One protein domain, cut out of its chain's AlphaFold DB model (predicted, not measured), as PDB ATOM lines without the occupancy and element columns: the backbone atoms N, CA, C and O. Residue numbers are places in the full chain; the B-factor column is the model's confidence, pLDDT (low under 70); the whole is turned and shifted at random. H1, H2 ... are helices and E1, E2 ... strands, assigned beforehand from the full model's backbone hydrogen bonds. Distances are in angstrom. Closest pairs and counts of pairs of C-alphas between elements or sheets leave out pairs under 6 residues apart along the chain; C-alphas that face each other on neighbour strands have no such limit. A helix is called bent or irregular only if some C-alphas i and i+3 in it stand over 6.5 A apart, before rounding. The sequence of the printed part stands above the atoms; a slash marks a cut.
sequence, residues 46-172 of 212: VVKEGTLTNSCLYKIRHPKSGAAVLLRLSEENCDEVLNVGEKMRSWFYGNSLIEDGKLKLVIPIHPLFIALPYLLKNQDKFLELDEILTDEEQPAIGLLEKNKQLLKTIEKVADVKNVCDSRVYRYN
ATOM      1  N   VAL A  46      19.684 -84.330 -15.439       88.75
ATOM      2  CA  VAL A  46      19.177 -83.187 -16.189       88.75
ATOM      3  C   VAL A  46      17.921 -82.709 -15.494       88.75
ATOM      4  O   VAL A  46      16.953 -83.450 -15.309       88.75
ATOM      5  N   VAL A  47      17.967 -81.450 -15.095       88.12
ATOM      6  CA  VAL A  47      16.912 -80.788 -14.351       88.12
ATOM      7  C   VAL A  47      16.925 -79.314 -14.732       88.12
ATOM      8  O   VAL A  47      17.974 -78.769 -15.080       88.12
ATOM      9  N   LYS A  48      15.761 -78.662 -14.687       83.69
ATOM     10  CA  LYS A  48      15.683 -77.218 -14.917       83.69
ATOM     11  C   LYS A  48      16.556 -76.492 -13.890       83.69
ATOM     12  O   LYS A  48      16.507 -76.812 -12.697       83.69
ATOM     13  N   GLU A  49      17.327 -75.521 -14.366       84.44
ATOM     14  CA  GLU A  49      18.237 -74.723 -13.549       84.44
ATOM     15  C   GLU A  49      17.542 -74.160 -12.299       84.44
ATOM     16  O   GLU A  49      16.383 -73.744 -12.349       84.44
ATOM     17  N   GLY A  50      18.236 -74.220 -11.159       80.88
ATOM     18  CA  GLY A  50      17.747 -73.714  -9.873       80.88
ATOM     19  C   GLY A  50      16.616 -74.515  -9.220       80.88
ATOM     20  O   GLY A  50      16.187 -74.159  -8.131       80.88
ATOM     21  N   THR A  51      16.119 -75.598  -9.832       81.88
ATOM     22  CA  THR A  51      14.959 -76.310  -9.260       81.88
ATOM     23  C   THR A  51      15.329 -77.429  -8.287       81.88
ATOM     24  O   THR A  51      14.496 -77.803  -7.471       81.88
ATOM     25  N   LEU A  52      16.545 -77.982  -8.347       82.25
ATOM     26  CA  LEU A  52      16.953 -79.116  -7.499       82.25
ATOM     27  C   LEU A  52      17.647 -78.695  -6.191       82.25
ATOM     28  O   LEU A  52      17.862 -79.523  -5.309       82.25
ATOM     29  N   THR A  53      18.009 -77.422  -6.037       80.69
ATOM     30  CA  THR A  53      18.652 -76.924  -4.812       80.69
ATOM     31  C   THR A  53      17.741 -77.141  -3.605       80.69
ATOM     32  O   THR A  53      16.546 -76.862  -3.680       80.69
ATOM     33  N   ASN A  54      18.297 -77.653  -2.503       81.88
ATOM     34  CA  ASN A  54      17.567 -77.980  -1.267       81.88
ATOM     35  C   ASN A  54      16.407 -78.981  -1.451       81.88
ATOM     36  O   ASN A  54      15.480 -79.018  -0.647       81.88
ATOM     37  N   SER A  55      16.445 -79.788  -2.514       87.62
ATOM     38  CA  SER A  55      15.462 -80.841  -2.770       87.62
ATOM     39  C   SER A  55      15.941 -82.188  -2.239       87.62
ATOM     40  O   SER A  55      17.109 -82.541  -2.393       87.62
ATOM     41  N   CYS A  56      15.012 -82.985  -1.720       90.44
ATOM     42  CA  CYS A  56      15.257 -84.381  -1.371       90.44
ATOM     43  C   CYS A  56      14.572 -85.317  -2.373       90.44
ATOM     44  O   CYS A  56      13.492 -85.020  -2.889       90.44
ATOM     45  N   LEU A  57      15.216 -86.454  -2.638       93.75
ATOM     46  CA  LEU A  57      14.656 -87.545  -3.430       93.75
ATOM     47  C   LEU A  57      14.286 -88.699  -2.503       93.75
ATOM     48  O   LEU A  57      15.088 -89.116  -1.669       93.75
ATOM     49  N   TYR A  58      13.093 -89.239  -2.691       96.12
ATOM     50  CA  TYR A  58      12.512 -90.279  -1.858       96.12
ATOM     51  C   TYR A  58      12.177 -91.503  -2.699       96.12
ATOM     52  O   TYR A  58      11.780 -91.383  -3.857       96.12
ATOM     53  N   LYS A  59      12.327 -92.693  -2.114       96.62
ATOM     54  CA  LYS A  59      11.842 -93.930  -2.734       96.62
ATOM     55  C   LYS A  59      10.340 -94.055  -2.485       96.62
ATOM     56  O   LYS A  59       9.936 -94.066  -1.329       96.62
ATOM     57  N   ILE A  60       9.555 -94.157  -3.554       97.06
ATOM     58  CA  ILE A  60       8.085 -94.267  -3.547       97.06
ATOM     59  C   ILE A  60       7.662 -95.374  -4.523       97.06
ATOM     60  O   ILE A  60       8.417 -95.709  -5.442       97.06
ATOM     61  N   ARG A  61       6.474 -95.963  -4.348       96.38
ATOM     62  CA  ARG A  61       5.968 -97.010  -5.236       96.38
ATOM     63  C   ARG A  61       5.524 -96.373  -6.534       96.38
ATOM     64  O   ARG A  61       4.745 -95.423  -6.553       96.38
ATOM     65  N   HIS A  62       5.985 -96.939  -7.636       95.69
ATOM     66  CA  HIS A  62       5.511 -96.552  -8.945       95.69
ATOM     67  C   HIS A  62       4.023 -96.917  -9.058       95.69
ATOM     68  O   HIS A  62       3.667 -98.082  -8.842       95.69
ATOM     69  N   PRO A  63       3.144 -95.979  -9.442       94.44
ATOM     70  CA  PRO A  63       1.704 -96.141  -9.263       94.44
ATOM     71  C   PRO A  63       1.081 -97.265 -10.097       94.44
ATOM     72  O   PRO A  63       0.017 -97.771  -9.760       94.44
ATOM     73  N   LYS A  64       1.748 -97.689 -11.177       93.56
ATOM     74  CA  LYS A  64       1.291 -98.807 -12.016       93.56
ATOM     75  C   LYS A  64       1.892-100.157 -11.622       93.56
ATOM     76  O   LYS A  64       1.235-101.176 -11.782       93.56
ATOM     77  N   SER A  65       3.158-100.186 -11.210       94.31
ATOM     78  CA  SER A  65       3.920-101.441 -11.067       94.31
ATOM     79  C   SER A  65       4.238-101.807  -9.622       94.31
ATOM     80  O   SER A  65       4.701-102.915  -9.380       94.31
ATOM     81  N   GLY A  66       4.061-100.886  -8.672       94.00
ATOM     82  CA  GLY A  66       4.437-101.072  -7.269       94.00
ATOM     83  C   GLY A  66       5.948-101.070  -7.004       94.00
ATOM     84  O   GLY A  66       6.358-101.078  -5.846       94.00
ATOM     85  N   ALA A  67       6.782-101.040  -8.049       95.06
ATOM     86  CA  ALA A  67       8.236-101.031  -7.925       95.06
ATOM     87  C   ALA A  67       8.737 -99.722  -7.301       95.06
ATOM     88  O   ALA A  67       8.165 -98.660  -7.537       95.06
ATOM     89  N   ALA A  68       9.835 -99.778  -6.549       95.12
ATOM     90  CA  ALA A  68      10.435 -98.580  -5.973       95.12
ATOM     91  C   ALA A  68      11.049 -97.684  -7.064       95.12
ATOM     92  O   ALA A  68      11.934 -98.111  -7.808       95.12
ATOM     93  N   VAL A  69      10.613 -96.429  -7.110       95.31
ATOM     94  CA  VAL A  69      11.140 -95.359  -7.968       95.31
ATOM     95  C   VAL A  69      11.562 -94.166  -7.116       95.31
ATOM     96  O   VAL A  69      11.152 -94.044  -5.963       95.31
ATOM     97  N   LEU A  70      12.418 -93.299  -7.657       95.62
ATOM     98  CA  LEU A  70      12.849 -92.080  -6.973       95.62
ATOM     99  C   LEU A  70      11.967 -90.906  -7.396       95.62
ATOM    100  O   LEU A  70      11.884 -90.608  -8.586       95.62
ATOM    101  N   LEU A  71      11.362 -90.227  -6.423       95.75
ATOM    102  CA  LEU A  71      10.582 -89.011  -6.629       95.75
ATOM    103  C   LEU A  71      11.148 -87.842  -5.821       95.75
ATOM    104  O   LEU A  71      11.553 -88.008  -4.672       95.75
ATOM    105  N   ARG A  72      11.100 -86.639  -6.389       94.88
ATOM    106  CA  ARG A  72      11.196 -85.388  -5.635       94.88
ATOM    107  C   ARG A  72       9.808 -85.042  -5.111       94.88
ATOM    108  O   ARG A  72       8.909 -84.785  -5.908       94.88
ATOM    109  N   LEU A  73       9.646 -85.027  -3.790       94.25
ATOM    110  CA  LEU A  73       8.390 -84.675  -3.124       94.25
ATOM    111  C   LEU A  73       8.585 -83.464  -2.212       94.25
ATOM    112  O   LEU A  73       9.563 -83.379  -1.474       94.25
ATOM    113  N   SER A  74       7.646 -82.526  -2.276       93.25
ATOM    114  CA  SER A  74       7.527 -81.372  -1.378       93.25
ATOM    115  C   SER A  74       6.101 -80.813  -1.450       93.25
ATOM    116  O   SER A  74       5.264 -81.324  -2.198       93.25
ATOM    117  N   GLU A  75       5.832 -79.724  -0.730       94.75
ATOM    118  CA  GLU A  75       4.550 -79.015  -0.823       94.75
ATOM    119  C   GLU A  75       4.244 -78.514  -2.247       94.75
ATOM    120  O   GLU A  75       3.082 -78.449  -2.640       94.75
ATOM    121  N   GLU A  76       5.276 -78.199  -3.034       92.75
ATOM    122  CA  GLU A  76       5.129 -77.623  -4.380       92.75
ATOM    123  C   GLU A  76       5.450 -78.611  -5.503       92.75
ATOM    124  O   GLU A  76       4.847 -78.567  -6.572       92.75
ATOM    125  N   ASN A  77       6.408 -79.506  -5.270       93.19
ATOM    126  CA  ASN A  77       6.984 -80.350  -6.312       93.19
ATOM    127  C   ASN A  77       6.566 -81.812  -6.154       93.19
ATOM    128  O   ASN A  77       6.583 -82.358  -5.047       93.19
ATOM    129  N   CYS A  78       6.257 -82.441  -7.285       95.69
ATOM    130  CA  CYS A  78       6.064 -83.875  -7.427       95.69
ATOM    131  C   CYS A  78       6.687 -84.281  -8.765       95.69
ATOM    132  O   CYS A  78       6.106 -84.049  -9.825       95.69
ATOM    133  N   ASP A  79       7.904 -84.818  -8.730       95.31
ATOM    134  CA  ASP A  79       8.657 -85.151  -9.941       95.31
ATOM    135  C   ASP A  79       9.234 -86.553  -9.851       95.31
ATOM    136  O   ASP A  79       9.763 -86.947  -8.816       95.31
ATOM    137  N   GLU A  80       9.184 -87.290 -10.949       95.50
ATOM    138  CA  GLU A  80       9.785 -88.608 -11.076       95.50
ATOM    139  C   GLU A  80      11.196 -88.500 -11.664       95.50
ATOM    140  O   GLU A  80      11.448 -87.740 -12.602       95.50
ATOM    141  N   VAL A  81      12.130 -89.285 -11.123       94.56
ATOM    142  CA  VAL A  81      13.473 -89.438 -11.684       94.56
ATOM    143  C   VAL A  81      13.476 -90.609 -12.662       94.56
ATOM    144  O   VAL A  81      13.591 -91.774 -12.271       94.56
ATOM    145  N   LEU A  82      13.399 -90.301 -13.953       92.56
ATOM    146  CA  LEU A  82      13.454 -91.287 -15.025       92.56
ATOM    147  C   LEU A  82      14.886 -91.563 -15.464       92.56
ATOM    148  O   LEU A  82      15.662 -90.647 -15.723       92.56
ATOM    149  N   ASN A  83      15.219 -92.841 -15.631       90.62
ATOM    150  CA  ASN A  83      16.465 -93.247 -16.269       90.62
ATOM    151  C   ASN A  83      16.230 -93.434 -17.770       90.62
ATOM    152  O   ASN A  83      15.511 -94.343 -18.176       90.62
ATOM    153  N   VAL A  84      16.879 -92.610 -18.584       88.94
ATOM    154  CA  VAL A  84      16.864 -92.697 -20.043       88.94
ATOM    155  C   VAL A  84      18.244 -93.118 -20.519       88.94
ATOM    156  O   VAL A  84      19.246 -92.486 -20.200       88.94
ATOM    157  N   GLY A  85      18.317 -94.199 -21.281       85.12
ATOM    158  CA  GLY A  85      19.576 -94.651 -21.853       85.12
ATOM    159  C   GLY A  85      19.507 -96.077 -22.364       85.12
ATOM    160  O   GLY A  85      18.609 -96.847 -22.024       85.12
ATOM    161  N   GLU A  86      20.490 -96.416 -23.184       78.69
ATOM    162  CA  GLU A  86      20.670 -97.753 -23.738       78.69
ATOM    163  C   GLU A  86      21.648 -98.566 -22.886       78.69
ATOM    164  O   GLU A  86      22.408 -98.031 -22.074       78.69
ATOM    165  N   LYS A  87      21.658 -99.886 -23.088       82.56
ATOM    166  CA  LYS A  87      22.700-100.747 -22.516       82.56
ATOM    167  C   LYS A  87      24.048-100.438 -23.183       82.56
ATOM    168  O   LYS A  87      24.085-100.031 -24.340       82.56
ATOM    169  N   MET A  88      25.151-100.698 -22.474       86.19
ATOM    170  CA  MET A  88      26.521-100.556 -23.002       86.19
ATOM    171  C   MET A  88      26.864 -99.121 -23.444       86.19
ATOM    172  O   MET A  88      27.404 -98.883 -24.528       86.19
ATOM    173  N   ARG A  89      26.540 -98.147 -22.591       88.31
ATOM    174  CA  ARG A  89      26.935 -96.743 -22.740       88.31
ATOM    175  C   ARG A  89      27.725 -96.314 -21.514       88.31
ATOM    176  O   ARG A  89      27.530 -96.868 -20.442       88.31
ATOM    177  N   SER A  90      28.588 -95.322 -21.677       88.62
ATOM    178  CA  SER A  90      29.344 -94.702 -20.595       88.62
ATOM    179  C   SER A  90      29.541 -93.222 -20.898       88.62
ATOM    180  O   SER A  90      29.469 -92.797 -22.053       88.62
ATOM    181  N   TRP A  91      29.777 -92.433 -19.856       86.56
ATOM    182  CA  TRP A  91      30.094 -91.017 -19.994       86.56
ATOM    183  C   TRP A  91      31.563 -90.769 -19.681       86.56
ATOM    184  O   TRP A  91      32.087 -91.279 -18.688       86.56
ATOM    185  N   PHE A  92      32.202 -89.938 -20.499       87.25
ATOM    186  CA  PHE A  92      33.501 -89.354 -20.190       87.25
ATOM    187  C   PHE A  92      33.279 -87.981 -19.557       87.25
ATOM    188  O   PHE A  92      32.580 -87.142 -20.120       87.25
ATOM    189  N   TYR A  93      33.862 -87.756 -18.381       82.94
ATOM    190  CA  TYR A  93      33.795 -86.475 -17.682       82.94
ATOM    191  C   TYR A  93      35.171 -86.110 -17.141       82.94
ATOM    192  O   TYR A  93      35.645 -86.712 -16.172       82.94
ATOM    193  N   GLY A  94      35.829 -85.149 -17.794       84.50
ATOM    194  CA  GLY A  94      37.237 -84.849 -17.543       84.50
ATOM    195  C   GLY A  94      38.097 -86.105 -17.708       84.50
ATOM    196  O   GLY A  94      38.034 -86.777 -18.735       84.50
ATOM    197  N   ASN A  95      38.846 -86.454 -16.660       83.19
ATOM    198  CA  ASN A  95      39.686 -87.653 -16.598       83.19
ATOM    199  C   ASN A  95      38.988 -88.832 -15.895       83.19
ATOM    200  O   ASN A  95      39.655 -89.634 -15.248       83.19
ATOM    201  N   SER A  96      37.661 -88.936 -15.964       78.69
ATOM    202  CA  SER A  96      36.909 -90.022 -15.324       78.69
ATOM    203  C   SER A  96      35.911 -90.675 -16.279       78.69
ATOM    204  O   SER A  96      35.333 -90.018 -17.147       78.69
ATOM    205  N   LEU A  97      35.686 -91.975 -16.072       83.75
ATOM    206  CA  LEU A  97      34.697 -92.785 -16.782       83.75
ATOM    207  C   LEU A  97      33.521 -93.111 -15.852       83.75
ATOM    208  O   LEU A  97      33.722 -93.646 -14.765       83.75
ATOM    209  N   ILE A  98      32.297 -92.832 -16.298       84.88
ATOM    210  CA  ILE A  98      31.056 -93.157 -15.585       84.88
ATOM    211  C   ILE A  98      30.348 -94.285 -16.332       84.88
ATOM    212  O   ILE A  98      29.953 -94.127 -17.486       84.88
ATOM    213  N   GLU A  99      30.187 -95.424 -15.663       83.31
ATOM    214  CA  GLU A  99      29.774 -96.688 -16.284       83.31
ATOM    215  C   GLU A  99      28.273 -96.799 -16.577       83.31
ATOM    216  O   GLU A  99      27.912 -97.417 -17.569       83.31
ATOM    217  N   ASP A 100      27.392 -96.205 -15.757       82.38
ATOM    218  CA  ASP A 100      25.931 -96.387 -15.894       82.38
ATOM    219  C   ASP A 100      25.416 -95.917 -17.265       82.38
ATOM    220  O   ASP A 100      24.420 -96.443 -17.753       82.38
ATOM    221  N   GLY A 101      26.075 -94.928 -17.889       85.50
ATOM    222  CA  GLY A 101      25.760 -94.432 -19.238       85.50
ATOM    223  C   GLY A 101      24.371 -93.812 -19.417       85.50
ATOM    224  O   GLY A 101      24.084 -93.223 -20.454       85.50
ATOM    225  N   LYS A 102      23.500 -93.920 -18.412       88.94
ATOM    226  CA  LYS A 102      22.129 -93.418 -18.422       88.94
ATOM    227  C   LYS A 102      22.084 -91.958 -18.012       88.94
ATOM    228  O   LYS A 102      22.789 -91.518 -17.102       88.94
ATOM    229  N   LEU A 103      21.181 -91.239 -18.652       89.19
ATOM    230  CA  LEU A 103      20.747 -89.909 -18.280       89.19
ATOM    231  C   LEU A 103      19.618 -90.020 -17.254       89.19
ATOM    232  O   LEU A 103      18.672 -90.779 -17.463       89.19
ATOM    233  N   LYS A 104      19.690 -89.276 -16.149       90.69
ATOM    234  CA  LYS A 104      18.562 -89.153 -15.216       90.69
ATOM    235  C   LYS A 104      17.813 -87.869 -15.518       90.69
ATOM    236  O   LYS A 104      18.395 -86.795 -15.429       90.69
ATOM    237  N   LEU A 105      16.546 -87.978 -15.885       92.50
ATOM    238  CA  LEU A 105      15.665 -86.840 -16.111       92.50
ATOM    239  C   LEU A 105      14.768 -86.661 -14.892       92.50
ATOM    240  O   LEU A 105      14.162 -87.629 -14.441       92.50
ATOM    241  N   VAL A 106      14.666 -85.438 -14.378       92.88
ATOM    242  CA  VAL A 106      13.667 -85.087 -13.357       92.88
ATOM    243  C   VAL A 106      12.455 -84.513 -14.076       92.88
ATOM    244  O   VAL A 106      12.523 -83.401 -14.603       92.88
ATOM    245  N   ILE A 107      11.372 -85.286 -14.142       92.12
ATOM    246  CA  ILE A 107      10.166 -84.918 -14.886       92.12
ATOM    247  C   ILE A 107       8.971 -84.696 -13.948       92.12
ATOM    248  O   ILE A 107       8.707 -85.541 -13.094       92.12
ATOM    249  N   PRO A 108       8.204 -83.606 -14.108       93.56
ATOM    250  CA  PRO A 108       7.000 -83.398 -13.315       93.56
ATOM    251  C   PRO A 108       5.977 -84.511 -13.542       93.56
ATOM    252  O   PRO A 108       5.622 -84.821 -14.683       93.56
ATOM    253  N   ILE A 109       5.447 -85.062 -12.453       95.06
ATOM    254  CA  ILE A 109       4.341 -86.016 -12.462       95.06
ATOM    255  C   ILE A 109       3.160 -85.426 -11.698       95.06
ATOM    256  O   ILE A 109       3.302 -84.763 -10.675       95.06
ATOM    257  N   HIS A 110       1.947 -85.634 -12.212       96.81
ATOM    258  CA  HIS A 110       0.766 -85.146 -11.509       96.81
ATOM    259  C   HIS A 110       0.580 -85.954 -10.210       96.81
ATOM    260  O   HIS A 110       0.434 -87.176 -10.303       96.81
ATOM    261  N   PRO A 111       0.494 -85.323  -9.023       97.50
ATOM    262  CA  PRO A 111       0.503 -86.031  -7.738       97.50
ATOM    263  C   PRO A 111      -0.689 -86.978  -7.555       97.50
ATOM    264  O   PRO A 111      -0.564 -87.999  -6.890       97.50
ATOM    265  N   LEU A 112      -1.824 -86.710  -8.216       97.56
ATOM    266  CA  LEU A 112      -2.944 -87.661  -8.274       97.56
ATOM    267  C   LEU A 112      -2.543 -89.049  -8.774       97.56
ATOM    268  O   LEU A 112      -3.053 -90.028  -8.248       97.56
ATOM    269  N   PHE A 113      -1.628 -89.167  -9.742       97.44
ATOM    270  CA  PHE A 113      -1.180 -90.492 -10.180       97.44
ATOM    271  C   PHE A 113      -0.489 -91.251  -9.052       97.44
ATOM    272  O   PHE A 113      -0.680 -92.454  -8.947       97.44
ATOM    273  N   ILE A 114       0.257 -90.550  -8.195       97.62
ATOM    274  CA  ILE A 114       0.944 -91.141  -7.044       97.62
ATOM    275  C   ILE A 114      -0.047 -91.500  -5.931       97.62
ATOM    276  O   ILE A 114       0.085 -92.558  -5.331       97.62
ATOM    277  N   ALA A 115      -1.066 -90.668  -5.691       97.75
ATOM    278  CA  ALA A 115      -2.084 -90.904  -4.664       97.75
ATOM    279  C   ALA A 115      -3.134 -91.969  -5.052       97.75
ATOM    280  O   ALA A 115      -3.694 -92.633  -4.183       97.75
ATOM    281  N   LEU A 116      -3.414 -92.151  -6.348       97.50
ATOM    282  CA  LEU A 116      -4.477 -93.033  -6.847       97.50
ATOM    283  C   LEU A 116      -4.406 -94.485  -6.330       97.50
ATOM    284  O   LEU A 116      -5.441 -94.985  -5.898       97.50
ATOM    285  N   PRO A 117      -3.247 -95.172  -6.318       97.25
ATOM    286  CA  PRO A 117      -3.146 -96.527  -5.768       97.25
ATOM    287  C   PRO A 117      -3.538 -96.611  -4.287       97.25
ATOM    288  O   PRO A 117      -4.168 -97.582  -3.872       97.25
ATOM    289  N   TYR A 118      -3.207 -95.585  -3.503       97.88
ATOM    290  CA  TYR A 118      -3.532 -95.502  -2.076       97.88
ATOM    291  C   TYR A 118      -5.028 -95.245  -1.851       97.88
ATOM    292  O   TYR A 118      -5.645 -95.865  -0.984       97.88
ATOM    293  N   LEU A 119      -5.636 -94.399  -2.689       97.94
ATOM    294  CA  LEU A 119      -7.087 -94.186  -2.715       97.94
ATOM    295  C   LEU A 119      -7.838 -95.462  -3.114       97.94
ATOM    296  O   LEU A 119      -8.806 -95.834  -2.459       97.94
ATOM    297  N   LEU A 120      -7.368 -96.161  -4.152       97.19
ATOM    298  CA  LEU A 120      -7.945 -97.424  -4.619       97.19
ATOM    299  C   LEU A 120      -7.877 -98.519  -3.549       97.19
ATOM    300  O   LEU A 120      -8.850 -99.245  -3.355       97.19
ATOM    301  N   LYS A 121      -6.764 -98.610  -2.810       96.81
ATOM    302  CA  LYS A 121      -6.607 -99.548  -1.687       96.81
ATOM    303  C   LYS A 121      -7.662 -99.333  -0.591       96.81
ATOM    304  O   LYS A 121      -8.042-100.290   0.076       96.81
ATOM    305  N   ASN A 122      -8.146 -98.101  -0.431       96.75
ATOM    306  CA  ASN A 122      -9.104 -97.692   0.597       96.75
ATOM    307  C   ASN A 122     -10.477 -97.285   0.023       96.75
ATOM    308  O   ASN A 122     -11.217 -96.537   0.658       96.75
ATOM    309  N   GLN A 123     -10.837 -97.766  -1.173       96.50
ATOM    310  CA  GLN A 123     -11.981 -97.255  -1.943       96.50
ATOM    311  C   GLN A 123     -13.352 -97.345  -1.251       96.50
ATOM    312  O   GLN A 123     -14.249 -96.569  -1.568       96.50
ATOM    313  N   ASP A 124     -13.512 -98.253  -0.290       96.56
ATOM    314  CA  ASP A 124     -14.792 -98.496   0.382       96.56
ATOM    315  C   ASP A 124     -15.012 -97.612   1.624       96.56
ATOM    316  O   ASP A 124     -16.083 -97.653   2.234       96.56
ATOM    317  N   LYS A 125     -14.020 -96.803   2.022       96.38
ATOM    318  CA  LYS A 125     -14.023 -96.043   3.282       96.38
ATOM    319  C   LYS A 125     -13.793 -94.552   3.047       96.38
ATOM    320  O   LYS A 125     -13.071 -94.162   2.139       96.38
ATOM    321  N   PHE A 126     -14.407 -93.730   3.893       98.06
ATOM    322  CA  PHE A 126     -14.018 -92.329   4.047       98.06
ATOM    323  C   PHE A 126     -12.923 -92.262   5.108       98.06
ATOM    324  O   PHE A 126     -13.179 -92.665   6.240       98.06
ATOM    325  N   LEU A 127     -11.740 -91.790   4.726       98.00
ATOM    326  CA  LEU A 127     -10.561 -91.692   5.589       98.00
ATOM    327  C   LEU A 127      -9.905 -90.320   5.442       98.00
ATOM    328  O   LEU A 127     -10.071 -89.660   4.410       98.00
ATOM    329  N   GLU A 128      -9.161 -89.895   6.453       97.50
ATOM    330  CA  GLU A 128      -8.321 -88.704   6.349       97.50
ATOM    331  C   GLU A 128      -7.140 -88.946   5.392       97.50
ATOM    332  O   GLU A 128      -6.811 -90.077   5.013       97.50
ATOM    333  N   LEU A 129      -6.543 -87.863   4.893       97.12
ATOM    334  CA  LEU A 129      -5.517 -87.972   3.856       97.12
ATOM    335  C   LEU A 129      -4.219 -88.598   4.387       97.12
ATOM    336  O   LEU A 129      -3.556 -89.329   3.649       97.12
ATOM    337  N   ASP A 130      -3.885 -88.332   5.645       96.88
ATOM    338  CA  ASP A 130      -2.753 -88.921   6.359       96.88
ATOM    339  C   ASP A 130      -2.932 -90.434   6.561       96.88
ATOM    340  O   ASP A 130      -1.969 -91.173   6.392       96.88
ATOM    341  N   GLU A 131      -4.156 -90.914   6.800       97.25
ATOM    342  CA  GLU A 131      -4.496 -92.341   6.880       97.25
ATOM    343  C   GLU A 131      -4.388 -93.037   5.513       97.25
ATOM    344  O   GLU A 131      -3.912 -94.176   5.410       97.25
ATOM    345  N   ILE A 132      -4.816 -92.359   4.442       98.12
ATOM    346  CA  ILE A 132      -4.760 -92.888   3.070       98.12
ATOM    347  C   ILE A 132      -3.308 -92.999   2.597       98.12
ATOM    348  O   ILE A 132      -2.925 -94.019   2.020       98.12
ATOM    349  N   LEU A 133      -2.500 -91.961   2.818       97.69
ATOM    350  CA  LEU A 133      -1.120 -91.852   2.345       97.69
ATOM    351  C   LEU A 133      -0.127 -92.491   3.326       97.69
ATOM    352  O   LEU A 133       0.839 -91.864   3.756       97.69
ATOM    353  N   THR A 134      -0.344 -93.771   3.632       96.56
ATOM    354  CA  THR A 134       0.525 -94.575   4.500       96.56
ATOM    355  C   THR A 134       1.199 -95.723   3.744       96.56
ATOM    356  O   THR A 134       0.575 -96.468   2.985       96.56
ATOM    357  N   ASP A 135       2.506 -95.887   3.966       96.19
ATOM    358  CA  ASP A 135       3.295 -97.022   3.476       96.19
ATOM    359  C   ASP A 135       4.454 -97.293   4.443       96.19
ATOM    360  O   ASP A 135       5.353 -96.466   4.582       96.19
ATOM    361  N   GLU A 136       4.439 -98.443   5.119       95.62
ATOM    362  CA  GLU A 136       5.459 -98.801   6.116       95.62
ATOM    363  C   GLU A 136       6.856 -98.946   5.497       95.62
ATOM    364  O   GLU A 136       7.855 -98.557   6.101       95.62
ATOM    365  N   GLU A 137       6.942 -99.465   4.269       96.25
ATOM    366  CA  GLU A 137       8.222 -99.639   3.575       96.25
ATOM    367  C   GLU A 137       8.714 -98.324   2.951       96.25
ATOM    368  O   GLU A 137       9.908 -98.167   2.676       96.25
ATOM    369  N   GLN A 138       7.800 -97.386   2.682       96.25
ATOM    370  CA  GLN A 138       8.075 -96.136   1.972       96.25
ATOM    371  C   GLN A 138       7.334 -94.938   2.594       96.25
ATOM    372  O   GLN A 138       6.523 -94.289   1.929       96.25
ATOM    373  N   PRO A 139       7.666 -94.568   3.845       96.12
ATOM    374  CA  PRO A 139       6.903 -93.596   4.638       96.12
ATOM    375  C   PRO A 139       6.900 -92.176   4.058       96.12
ATOM    376  O   PRO A 139       6.060 -91.351   4.410       96.12
ATOM    377  N   ALA A 140       7.812 -91.878   3.131       96.56
ATOM    378  CA  ALA A 140       7.889 -90.582   2.465       96.56
ATOM    379  C   ALA A 140       6.643 -90.236   1.626       96.56
ATOM    380  O   ALA A 140       6.479 -89.071   1.264       96.56
ATOM    381  N   ILE A 141       5.754 -91.198   1.343       97.50
ATOM    382  CA  ILE A 141       4.465 -90.923   0.695       97.50
ATOM    383  C   ILE A 141       3.617 -89.916   1.489       97.50
ATOM    384  O   ILE A 141       2.942 -89.089   0.876       97.50
ATOM    385  N   GLY A 142       3.735 -89.892   2.822       97.06
ATOM    386  CA  GLY A 142       3.016 -88.948   3.683       97.06
ATOM    387  C   GLY A 142       3.358 -87.478   3.406       97.06
ATOM    388  O   GLY A 142       2.537 -86.597   3.626       97.06
ATOM    389  N   LEU A 143       4.522 -87.175   2.811       96.25
ATOM    390  CA  LEU A 143       4.858 -85.803   2.390       96.25
ATOM    391  C   LEU A 143       3.869 -85.242   1.360       96.25
ATOM    392  O   LEU A 143       3.719 -84.025   1.241       96.25
ATOM    393  N   LEU A 144       3.205 -86.120   0.604       96.38
ATOM    394  CA  LEU A 144       2.245 -85.733  -0.417       96.38
ATOM    395  C   LEU A 144       0.950 -85.166   0.187       96.38
ATOM    396  O   LEU A 144       0.259 -84.418  -0.497       96.38
ATOM    397  N   GLU A 145       0.660 -85.436   1.463       96.50
ATOM    398  CA  GLU A 145      -0.488 -84.879   2.192       96.50
ATOM    399  C   GLU A 145      -0.496 -83.343   2.145       96.50
ATOM    400  O   GLU A 145      -1.525 -82.715   1.910       96.50
ATOM    401  N   LYS A 146       0.687 -82.729   2.265       96.31
ATOM    402  CA  LYS A 146       0.871 -81.270   2.228       96.31
ATOM    403  C   LYS A 146       1.061 -80.719   0.815       96.31
ATOM    404  O   LYS A 146       1.254 -79.516   0.638       96.31
ATOM    405  N   ASN A 147       1.033 -81.568  -0.213       97.75
ATOM    406  CA  ASN A 147       1.251 -81.128  -1.583       97.75
ATOM    407  C   ASN A 147       0.068 -80.287  -2.083       97.75
ATOM    408  O   ASN A 147      -1.061 -80.762  -2.222       97.75
ATOM    409  N   LYS A 148       0.336 -79.026  -2.427       97.75
ATOM    410  CA  LYS A 148      -0.687 -78.046  -2.813       97.75
ATOM    411  C   LYS A 148      -1.431 -78.452  -4.075       97.75
ATOM    412  O   LYS A 148      -2.629 -78.192  -4.188       97.75
ATOM    413  N   GLN A 149      -0.750 -79.074  -5.038       97.69
ATOM    414  CA  GLN A 149      -1.405 -79.545  -6.254       97.69
ATOM    415  C   GLN A 149      -2.315 -80.742  -5.960       97.69
ATOM    416  O   GLN A 149      -3.423 -80.780  -6.500       97.69
ATOM    417  N   LEU A 150      -1.910 -81.677  -5.094       98.19
ATOM    418  CA  LEU A 150      -2.784 -82.768  -4.655       98.19
ATOM    419  C   LEU A 150      -4.029 -82.215  -3.958       98.19
ATOM    420  O   LEU A 150      -5.138 -82.491  -4.408       98.19
ATOM    421  N   LEU A 151      -3.854 -81.376  -2.936       97.62
ATOM    422  CA  LEU A 151      -4.955 -80.815  -2.147       97.62
ATOM    423  C   LEU A 151      -5.976 -80.051  -3.001       97.62
ATOM    424  O   LEU A 151      -7.171 -80.112  -2.731       97.62
ATOM    425  N   LYS A 152      -5.526 -79.369  -4.062       97.56
ATOM    426  CA  LYS A 152      -6.397 -78.665  -5.021       97.56
ATOM    427  C   LYS A 152      -7.126 -79.581  -6.004       97.56
ATOM    428  O   LYS A 152      -8.036 -79.126  -6.689       97.56
ATOM    429  N   THR A 153      -6.669 -80.819  -6.187       97.69
ATOM    430  CA  THR A 153      -7.141 -81.686  -7.279       97.69
ATOM    431  C   THR A 153      -7.689 -83.031  -6.823       97.69
ATOM    432  O   THR A 153      -8.290 -83.714  -7.644       97.69
ATOM    433  N   ILE A 154      -7.549 -83.403  -5.552       98.00
ATOM    434  CA  ILE A 154      -8.015 -84.687  -5.006       98.00
ATOM    435  C   ILE A 154      -9.524 -84.909  -5.176       98.00
ATOM    436  O   ILE A 154      -9.941 -86.011  -5.518       98.00
ATOM    437  N   GLU A 155     -10.325 -83.845  -5.098       97.81
ATOM    438  CA  GLU A 155     -11.772 -83.861  -5.381       97.81
ATOM    439  C   GLU A 155     -12.112 -84.278  -6.822       97.81
ATOM    440  O   GLU A 155     -13.243 -84.640  -7.120       97.81
ATOM    441  N   LYS A 156     -11.138 -84.277  -7.743       98.25
ATOM    442  CA  LYS A 156     -11.339 -84.770  -9.115       98.25
ATOM    443  C   LYS A 156     -11.357 -86.292  -9.213       98.25
ATOM    444  O   LYS A 156     -11.670 -86.803 -10.279       98.25
ATOM    445  N   VAL A 157     -10.964 -87.011  -8.163       98.50
ATOM    446  CA  VAL A 157     -10.898 -88.484  -8.159       98.50
ATOM    447  C   VAL A 157     -11.524 -89.106  -6.906       98.50
ATOM    448  O   VAL A 157     -11.531 -90.330  -6.771       98.50
ATOM    449  N   ALA A 158     -12.017 -88.285  -5.979       98.44
ATOM    450  CA  ALA A 158     -12.526 -88.722  -4.688       98.44
ATOM    451  C   ALA A 158     -13.748 -87.893  -4.268       98.44
ATOM    452  O   ALA A 158     -13.781 -86.681  -4.479       98.44
ATOM    453  N   ASP A 159     -14.715 -88.546  -3.628       98.38
ATOM    454  CA  ASP A 159     -15.755 -87.871  -2.857       98.38
ATOM    455  C   ASP A 159     -15.135 -87.272  -1.593       98.38
ATOM    456  O   ASP A 159     -14.316 -87.920  -0.935       98.38
ATOM    457  N   VAL A 160     -15.576 -86.072  -1.214       97.56
ATOM    458  CA  VAL A 160     -15.098 -85.379  -0.011       97.56
ATOM    459  C   VAL A 160     -16.256 -85.091   0.924       97.56
ATOM    460  O   VAL A 160     -17.322 -84.639   0.502       97.56
ATOM    461  N   LYS A 161     -16.040 -85.350   2.212       97.19
ATOM    462  CA  LYS A 161     -16.949 -84.960   3.288       97.19
ATOM    463  C   LYS A 161     -16.176 -84.196   4.350       97.19
ATOM    464  O   LYS A 161     -15.055 -84.563   4.692       97.19
ATOM    465  N   ASN A 162     -16.813 -83.166   4.888       96.19
ATOM    466  CA  ASN A 162     -16.327 -82.471   6.071       96.19
ATOM    467  C   ASN A 162     -16.985 -83.121   7.291       96.19
ATOM    468  O   ASN A 162     -18.214 -83.216   7.345       96.19
ATOM    469  N   VAL A 163     -16.179 -83.595   8.235       92.62
ATOM    470  CA  VAL A 163     -16.637 -84.192   9.494       92.62
ATOM    471  C   VAL A 163     -15.920 -83.456  10.615       92.62
ATOM    472  O   VAL A 163     -14.705 -83.566  10.748       92.62
ATOM    473  N   CYS A 164     -16.674 -82.683  11.402       90.12
ATOM    474  CA  CYS A 164     -16.110 -81.746  12.377       90.12
ATOM    475  C   CYS A 164     -15.108 -80.787  11.697       90.12
ATOM    476  O   CYS A 164     -15.486 -80.110  10.742       90.12
ATOM    477  N   ASP A 165     -13.853 -80.773  12.155       91.38
ATOM    478  CA  ASP A 165     -12.768 -79.938  11.621       91.38
ATOM    479  C   ASP A 165     -11.860 -80.684  10.620       91.38
ATOM    480  O   ASP A 165     -10.872 -80.126  10.139       91.38
ATOM    481  N   SER A 166     -12.206 -81.929  10.271       93.25
ATOM    482  CA  SER A 166     -11.435 -82.785   9.367       93.25
ATOM    483  C   SER A 166     -12.125 -82.990   8.020       93.25
ATOM    484  O   SER A 166     -13.356 -82.972   7.890       93.25
ATOM    485  N   ARG A 167     -11.312 -83.242   6.989       95.94
ATOM    486  CA  ARG A 167     -11.775 -83.661   5.662       95.94
ATOM    487  C   ARG A 167     -11.452 -85.122   5.442       95.94
ATOM    488  O   ARG A 167     -10.293 -85.515   5.505       95.94
ATOM    489  N   VAL A 168     -12.482 -85.890   5.110       97.94
ATOM    490  CA  VAL A 168     -12.351 -87.303   4.767       97.94
ATOM    491  C   VAL A 168     -12.639 -87.519   3.287       97.94
ATOM    492  O   VAL A 168     -13.535 -86.898   2.703       97.94
ATOM    493  N   TYR A 169     -11.878 -88.424   2.688       98.31
ATOM    494  CA  TYR A 169     -11.842 -88.702   1.261       98.31
ATOM    495  C   TYR A 169     -12.200 -90.165   1.016       98.31
ATOM    496  O   TYR A 169     -11.782 -91.052   1.758       98.31
ATOM    497  N   ARG A 170     -12.951 -90.426  -0.052       98.38
ATOM    498  CA  ARG A 170     -13.207 -91.780  -0.554       98.38
ATOM    499  C   ARG A 170     -13.050 -91.791  -2.061       98.38
ATOM    500  O   ARG A 170     -13.607 -90.928  -2.730       98.38
ATOM    501  N   TYR A 171     -12.330 -92.767  -2.604       98.62
ATOM    502  CA  TYR A 171     -12.188 -92.921  -4.053       98.62
ATOM    503  C   TYR A 171     -13.550 -92.924  -4.767       98.62
ATOM    504  O   TYR A 171     -14.491 -93.589  -4.333       98.62
ATOM    505  N   ASN A 172     -13.638 -92.205  -5.885       98.50
ATOM    506  CA  ASN A 172     -14.811 -92.189  -6.749       98.50
ATOM    507  C   ASN A 172     -14.388 -92.559  -8.175       98.50
ATOM    508  O   ASN A 172     -13.709 -91.795  -8.865       98.50
TER     509      ASN A 172
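What this domain is: This is residues 46 to 172 of the 212 residues of the protein "RNase_H2-Ydr279 domain-containing protein" of Diploscapter pachys (UniProt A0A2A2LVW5). The model is a long rod with its parts in a row: the small hairpin E4 and E5 at one end, then a strongly twisted sheet of E1, E2, E3 and E6, then a cluster of four short helices, H1 to H4, and the hairpin E7 and E8 at the other end. H1 and H3 pack on the four-stranded sheet, and E8 packs on H1 and H2. The printed part has 127 residues, with elements in the order E1 E2 E3 E4 E5 E6 H1 H2 H3 H4 E7 E8; the sheet order is E1, E2, E3, E6, antiparallel, and the class is mixed, helices and strands. It is loose, with a radius of gyration of the C-alphas of 17.6 A, and spans 63 by 29 by 24 A.

Where its parts are: Pass residues 46 to 56 and find C-alpha 57 at (14.656, -87.545, -3.430), where E1 runs to 61. Next come E2, 68 to 73, and E3, 78 to 84, 18.8 A long; E1, E2 and E3 form a meander, each strand the antiparallel neighbour of the one before. E4 is 91 to 93, E5 96 to 98, and E6 103 to 108, 16.0 A. H1 runs from C-alpha 111 at (0.503, -86.031, -7.738) to 121, 16.4 A; H2 is 129 to 132, H3 139 to 146 and H4 148 to 156. E7 is 158 to 163, 15.4 A, and E8 runs from 166 to C-alpha 171 at (-12.188, -92.921, -4.053), 16.8 A.

How they stand to each other: In the sheet, look for N 58 and O 71 of hairpin E1 and E2 at 2.8 A, N 72 and O 79 of hairpin E2 and E3 at 2.8 A, and N 82 and O 105 of E3 and E6 at 2.8 A. H3 is on the sheet at a height of 8.6 A, across the strands at 78 degrees to E1 on the local plane; its closest C-alphas to E1 are Ala 140 and Tyr 58, 6.3 A. H1 is on it too, at a height of 11.0 A. H1 and H4 touch at Pro 111 and Leu 150, 5.6 A between C-alphas, a steep tilt of 51 degrees, the same way. H2 and H3 only just touch, with 3 pairs of C-alphas within 8 A, the closest those of Leu 129 and Glu 145, 6.1 A. H1 is irregular, only just, with C-alphas 114 and 117 6.9 A apart, and H4 is irregular, with C-alphas 152 and 155 7.5 A apart. O i to N i+4 pairs within hydrogen-bond range are 5 of 7 in H1, 3 of 5 in H4 and 0 of 4 in H3, where 5 of 5 O i to N i+3 pairs are; H2 is too short for an i+4 pair. The closest C-alphas of E8 and H1 are Tyr 171 and Leu 119, 5.4 A. In hairpin E7 and E8, N 159 and O 170 are 2.8 A apart; in hairpin E4 and E5, N 91 and O 98 are 2.9 A apart. E4 and E5 are apart from E3 and E6.

The domain as a whole: The two C-alphas farthest apart are those of Asn 95 and Cys 164, 63.1 A. The printed part has no cut, and no link is long. The mean pLDDT of the printed part is 93.3, and no printed residue is under 70.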